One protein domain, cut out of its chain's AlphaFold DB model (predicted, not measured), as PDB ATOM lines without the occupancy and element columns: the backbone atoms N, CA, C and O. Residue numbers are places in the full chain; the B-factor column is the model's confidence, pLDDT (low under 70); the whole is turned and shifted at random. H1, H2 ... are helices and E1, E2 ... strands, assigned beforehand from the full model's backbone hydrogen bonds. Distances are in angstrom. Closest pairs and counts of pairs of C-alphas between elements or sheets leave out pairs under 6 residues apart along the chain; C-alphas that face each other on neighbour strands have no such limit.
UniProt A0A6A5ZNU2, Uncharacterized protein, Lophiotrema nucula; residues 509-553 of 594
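This is residues 509 to 553 of the 594 residues of an uncharacterized protein of Lophiotrema nucula (UniProt A0A6A5ZNU2). A small antiparallel sheet leads into a short helix, H1, off the sheet, and a long link runs from there to a second short helix, H2, far from both. The 45 printed residues include E1, E2, E3, H1 and H2, in that order; the class is mixed, helices and strands. The whole is loose, with a radius of gyration of the C-alphas of 12.7 A, and spans 35 by 20 by 20 A.

E1, residues 509 to 511, 7.0 A, begins at C-alpha 509 (-37.222, 12.031, -27.329). E2 is residues 517 to 520, 9.8 A; E3 is 525 to 527, 7.0 A. H1 is 530 to 536, 10.1 A. H2, 548 to 553, 8.7 A, ends at C-alpha 553 (-22.238, -0.137, -18.528).

E1, E2 and E3 form a meander, each strand the antiparallel neighbour of the one before. Hairpin E1 and E2, at 136 degrees, has N 510 and O 518 2.8 A apart; hairpin E2 and E3, at 154 degrees, has N 519 and O 526 2.8 A apart. H1 and H2 are not on the sheet and are apart. In both, every O i to N i+4 pair is within hydrogen-bond range.

C-alphas 523 and 543 are farthest apart, 35.7 A. The printed part has no cut; H1 to H2 is a long link, and residues 543 to 549 stand free. Residues 509, 520 to 524, 531 and 535 to 536 have pLDDT under 70.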
ATOM      1  N   LEU A 509     -38.299  11.572 -26.452       68.50
ATOM      2  CA  LEU A 509     -37.222  12.031 -27.329       68.50
ATOM      3  C   LEU A 509     -37.189  11.165 -28.594       68.50
ATOM      4  O   LEU A 509     -37.094   9.945 -28.526       68.50
ATOM      5  N   LEU A 510     -37.276  11.801 -29.762       75.75
ATOM      6  CA  LEU A 510     -37.308  11.141 -31.064       75.75
ATOM      7  C   LEU A 510     -36.160  11.626 -31.957       75.75
ATOM      8  O   LEU A 510     -35.989  12.841 -32.108       75.75
ATOM      9  N   PRO A 511     -35.419  10.721 -32.619       72.50
ATOM     10  CA  PRO A 511     -34.486  11.106 -33.666       72.50
ATOM     11  C   PRO A 511     -35.239  11.550 -34.927       72.50
ATOM     12  O   PRO A 511     -36.275  10.993 -35.293       72.50
ATOM     13  N   LEU A 512     -34.713  12.570 -35.598       76.62
ATOM     14  CA  LEU A 512     -35.209  13.082 -36.873       76.62
ATOM     15  C   LEU A 512     -34.299  12.629 -38.017       76.62
ATOM     16  O   LEU A 512     -33.108  12.399 -37.829       76.62
ATOM     17  N   ALA A 513     -34.859  12.558 -39.225       73.44
ATOM     18  CA  ALA A 513     -34.147  12.092 -40.419       73.44
ATOM     19  C   ALA A 513     -32.927  12.952 -40.803       73.44
ATOM     20  O   ALA A 513     -32.055  12.483 -41.520       73.44
ATOM     21  N   ASP A 514     -32.851  14.198 -40.333       75.81
ATOM     22  CA  ASP A 514     -31.711  15.091 -40.564       75.81
ATOM     23  C   ASP A 514     -30.680  15.069 -39.422       75.81
ATOM     24  O   ASP A 514     -29.895  16.002 -39.273       75.81
ATOM     25  N   GLY A 515     -30.721  14.042 -38.568       72.06
ATOM     26  CA  GLY A 515     -29.821  13.896 -37.424       72.06
ATOM     27  C   GLY A 515     -30.147  14.811 -36.237       72.06
ATOM     28  O   GLY A 515     -29.409  14.831 -35.254       72.06
ATOM     29  N   GLY A 516     -31.242  15.578 -36.299       77.44
ATOM     30  CA  GLY A 516     -31.743  16.349 -35.163       77.44
ATOM     31  C   GLY A 516     -32.532  15.502 -34.162       77.44
ATOM     32  O   GLY A 516     -32.915  14.370 -34.440       77.44
ATOM     33  N   LEU A 517     -32.840  16.086 -33.005       78.94
ATOM     34  CA  LEU A 517     -33.723  15.490 -32.002       78.94
ATOM     35  C   LEU A 517     -35.017  16.306 -31.900       78.94
ATOM     36  O   LEU A 517     -35.007  17.541 -31.962       78.94
ATOM     37  N   ALA A 518     -36.140  15.619 -31.731       80.75
ATOM     38  CA  ALA A 518     -37.427  16.209 -31.397       80.75
ATOM     39  C   ALA A 518     -37.912  15.704 -30.044       80.75
ATOM     40  O   ALA A 518     -37.684  14.562 -29.672       80.75
ATOM     41  N   ILE A 519     -38.636  16.564 -29.345       76.62
ATOM     42  CA  ILE A 519     -39.437  16.189 -28.190       76.62
ATOM     43  C   ILE A 519     -40.878  16.039 -28.678       76.62
ATOM     44  O   ILE A 519     -41.450  16.972 -29.258       76.62
ATOM     45  N   ARG A 520     -41.467  14.864 -28.455       65.06
ATOM     46  CA  ARG A 520     -42.876  14.580 -28.715       65.06
ATOM     47  C   ARG A 520     -43.674  14.796 -27.438       65.06
ATOM     48  O   ARG A 520     -43.754  13.923 -26.582       65.06
ATOM     49  N   GLY A 521     -44.276  15.973 -27.316       55.00
ATOM     50  CA  GLY A 521     -45.263  16.243 -26.275       55.00
ATOM     51  C   GLY A 521     -46.644  15.681 -26.624       55.00
ATOM     52  O   GLY A 521     -46.878  15.172 -27.721       55.00
ATOM     53  N   ALA A 522     -47.593  15.853 -25.700       48.56
ATOM     54  CA  ALA A 522     -48.964  15.347 -25.806       48.56
ATOM     55  C   ALA A 522     -49.688  15.730 -27.117       48.56
ATOM     56  O   ALA A 522     -50.435  14.916 -27.655       48.56
ATOM     57  N   ASN A 523     -49.455  16.947 -27.636       43.84
ATOM     58  CA  ASN A 523     -50.141  17.503 -28.817       43.84
ATOM     59  C   ASN A 523     -49.217  18.238 -29.807       43.84
ATOM     60  O   ASN A 523     -49.696  18.831 -30.771       43.84
ATOM     61  N   SER A 524     -47.905  18.241 -29.582       58.31
ATOM     62  CA  SER A 524     -46.950  18.852 -30.504       58.31
ATOM     63  C   SER A 524     -45.630  18.099 -30.473       58.31
ATOM     64  O   SER A 524     -45.090  17.785 -29.414       58.31
ATOM     65  N   SER A 525     -45.111  17.818 -31.662       73.44
ATOM     66  CA  SER A 525     -43.709  17.469 -31.832       73.44
ATOM     67  C   SER A 525     -42.975  18.750 -32.178       73.44
ATOM     68  O   SER A 525     -43.366  19.451 -33.114       73.44
ATOM     69  N   ARG A 526     -41.917  19.071 -31.440       83.69
ATOM     70  CA  ARG A 526     -41.016  20.163 -31.817       83.69
ATOM     71  C   ARG A 526     -39.578  19.698 -31.753       83.69
ATOM     72  O   ARG A 526     -39.237  18.841 -30.943       83.69
ATOM     73  N   ARG A 527     -38.728  20.307 -32.577       84.88
ATOM     74  CA  ARG A 527     -37.282  20.168 -32.412       84.88
ATOM     75  C   ARG A 527     -36.876  20.640 -31.023       84.88
ATOM     76  O   ARG A 527     -37.436  21.613 -30.498       84.88
ATOM     77  N   ILE A 528     -35.905  19.945 -30.446       83.12
ATOM     78  CA  ILE A 528     -35.240  20.445 -29.252       83.12
ATOM     79  C   ILE A 528     -34.507  21.730 -29.618       83.12
ATOM     80  O   ILE A 528     -33.982  21.870 -30.725       83.12
ATOM     81  N   THR A 529     -34.500  22.690 -28.706       80.38
ATOM     82  CA  THR A 529     -33.665  23.875 -28.883       80.38
ATOM     83  C   THR A 529     -32.208  23.523 -28.597       80.38
ATOM     84  O   THR A 529     -31.920  22.610 -27.826       80.38
ATOM     85  N   GLU A 530     -31.271  24.275 -29.172       77.06
ATOM     86  CA  GLU A 530     -29.836  24.059 -28.935       77.06
ATOM     87  C   GLU A 530     -29.458  24.215 -27.451       77.06
ATOM     88  O   GLU A 530     -28.539  23.567 -26.958       77.06
ATOM     89  N   ARG A 531     -30.214  25.036 -26.712       68.31
ATOM     90  CA  ARG A 531     -30.070  25.172 -25.261       68.31
ATOM     91  C   ARG A 531     -30.502  23.903 -24.525       68.31
ATOM     92  O   ARG A 531     -29.754  23.405 -23.701       68.31
ATOM     93  N   GLU A 532     -31.667  23.348 -24.851       71.94
ATOM     94  CA  GLU A 532     -32.137  22.088 -24.250       71.94
ATOM     95  C   GLU A 532     -31.227  20.910 -24.597       71.94
ATOM     96  O   GLU A 532     -31.013  20.043 -23.755       71.94
ATOM     97  N   ARG A 533     -30.665  20.906 -25.812       77.56
ATOM     98  CA  ARG A 533     -29.662  19.928 -26.238       77.56
ATOM     99  C   ARG A 533     -28.412  19.968 -25.371       77.56
ATOM    100  O   ARG A 533     -27.866  18.921 -25.070       77.56
ATOM    101  N   ARG A 534     -27.953  21.163 -25.006       72.31
ATOM    102  CA  ARG A 534     -26.738  21.352 -24.209       72.31
ATOM    103  C   ARG A 534     -26.962  21.087 -22.724       72.31
ATOM    104  O   ARG A 534     -26.090  20.526 -22.078       72.31
ATOM    105  N   ASP A 535     -28.105  21.523 -22.205       62.25
ATOM    106  CA  ASP A 535     -28.347  21.576 -20.764       62.25
ATOM    107  C   ASP A 535     -28.994  20.282 -20.227       62.25
ATOM    108  O   ASP A 535     -28.856  19.993 -19.043       62.25
ATOM    109  N   ASN A 536     -29.702  19.508 -21.068       66.44
ATOM    110  CA  ASN A 536     -30.534  18.380 -20.616       66.44
ATOM    111  C   ASN A 536     -30.290  17.052 -21.353       66.44
ATOM    112  O   ASN A 536     -30.976  16.074 -21.055       66.44
ATOM    113  N   ILE A 537     -29.403  17.010 -22.352       72.12
ATOM    114  CA  ILE A 537     -29.154  15.808 -23.160       72.12
ATOM    115  C   ILE A 537     -27.655  15.537 -23.203       72.12
ATOM    116  O   ILE A 537     -26.878  16.354 -23.692       72.12
ATOM    117  N   GLU A 538     -27.266  14.357 -22.740       75.00
ATOM    118  CA  GLU A 538     -25.911  13.843 -22.894       75.00
ATOM    119  C   GLU A 538     -25.855  12.929 -24.121       75.00
ATOM    120  O   GLU A 538     -26.661  12.008 -24.268       75.00
ATOM    121  N   ILE A 539     -24.935  13.217 -25.044       76.31
ATOM    122  CA  ILE A 539     -24.707  12.387 -26.231       76.31
ATOM    123  C   ILE A 539     -23.459  11.557 -25.968       76.31
ATOM    124  O   ILE A 539     -22.345  12.081 -26.004       76.31
ATOM    125  N   LEU A 540     -23.658  10.263 -25.742       75.62
ATOM    126  CA  LEU A 540     -22.573   9.307 -25.587       75.62
ATOM    127  C   LEU A 540     -22.195   8.741 -26.966       75.62
ATOM    128  O   LEU A 540     -23.052   8.165 -27.642       75.62
ATOM    129  N   PRO A 541     -20.947   8.922 -27.432       76.88
ATOM    130  CA  PRO A 541     -20.487   8.284 -28.654       76.88
ATOM    131  C   PRO A 541     -20.305   6.787 -28.404       76.88
ATOM    132  O   PRO A 541     -19.577   6.390 -27.499       76.88
ATOM    133  N   CYS A 542     -20.949   5.967 -29.224       76.19
ATOM    134  CA  CYS A 542     -20.866   4.520 -29.087       76.19
ATOM    135  C   CYS A 542     -19.628   3.951 -29.782       76.19
ATOM    136  O   CYS A 542     -19.313   4.337 -30.912       76.19
ATOM    137  N   LEU A 543     -18.967   2.990 -29.137       79.62
ATOM    138  CA  LEU A 543     -17.839   2.246 -29.701       79.62
ATOM    139  C   LEU A 543     -18.262   1.321 -30.847       79.62
ATOM    140  O   LEU A 543     -17.476   1.052 -31.756       79.62
ATOM    141  N   ASP A 544     -19.510   0.851 -30.828       79.31
ATOM    142  CA  ASP A 544     -20.094   0.066 -31.907       79.31
ATOM    143  C   ASP A 544     -21.464   0.606 -32.336       79.31
ATOM    144  O   ASP A 544     -22.121   1.363 -31.623       79.31
ATOM    145  N   ARG A 545     -21.919   0.196 -33.525       73.06
ATOM    146  CA  ARG A 545     -23.166   0.694 -34.134       73.06
ATOM    147  C   ARG A 545     -24.438   0.401 -33.321       73.06
ATOM    148  O   ARG A 545     -25.503   0.897 -33.675       73.06
ATOM    149  N   PHE A 546     -24.343  -0.459 -32.314       76.12
ATOM    150  CA  PHE A 546     -25.419  -0.850 -31.414       76.12
ATOM    151  C   PHE A 546     -25.165  -0.433 -29.962       76.12
ATOM    152  O   PHE A 546     -25.972  -0.790 -29.109       76.12
ATOM    153  N   CYS A 547     -24.081   0.298 -29.684       76.94
ATOM    154  CA  CYS A 547     -23.752   0.797 -28.350       76.94
ATOM    155  C   CYS A 547     -23.727  -0.297 -27.273       76.94
ATOM    156  O   CYS A 547     -24.168  -0.068 -26.150       76.94
ATOM    157  N   LYS A 548     -23.324  -1.528 -27.614       79.69
ATOM    158  CA  LYS A 548     -23.527  -2.683 -26.722       79.69
ATOM    159  C   LYS A 548     -22.761  -2.520 -25.423       79.69
ATOM    160  O   LYS A 548     -23.295  -2.845 -24.372       79.69
ATOM    161  N   GLN A 549     -21.538  -2.006 -25.511       79.56
ATOM    162  CA  GLN A 549     -20.681  -1.793 -24.350       79.56
ATOM    163  C   GLN A 549     -21.213  -0.655 -23.476       79.56
ATOM    164  O   GLN A 549     -21.239  -0.775 -22.258       79.56
ATOM    165  N   GLU A 550     -21.702   0.425 -24.084       85.38
ATOM    166  CA  GLU A 550     -22.262   1.566 -23.360       85.38
ATOM    167  C   GLU A 550     -23.588   1.205 -22.683       85.38
ATOM    168  O   GLU A 550     -23.797   1.541 -21.522       85.38
ATOM    169  N   LEU A 551     -24.462   0.460 -23.366       76.44
ATOM    170  CA  LEU A 551     -25.715  -0.030 -22.792       76.44
ATOM    171  C   LEU A 551     -25.474  -1.029 -21.650       76.44
ATOM    172  O   LEU A 551     -26.224  -1.027 -20.679       76.44
ATOM    173  N   GLU A 552     -24.430  -1.857 -21.741       78.12
ATOM    174  CA  GLU A 552     -24.047  -2.797 -20.681       78.12
ATOM    175  C   GLU A 552     -23.503  -2.071 -19.439       78.12
ATOM    176  O   GLU A 552     -23.835  -2.447 -18.317       78.12
ATOM    177  N   VAL A 553     -22.741  -0.986 -19.625       80.19
ATOM    178  CA  VAL A 553     -22.238  -0.137 -18.528       80.19
ATOM    179  C   VAL A 553     -23.359   0.660 -17.852       80.19
ATOM    180  O   VAL A 553     -23.310   0.871 -16.642       80.19
TER     181      VAL A 553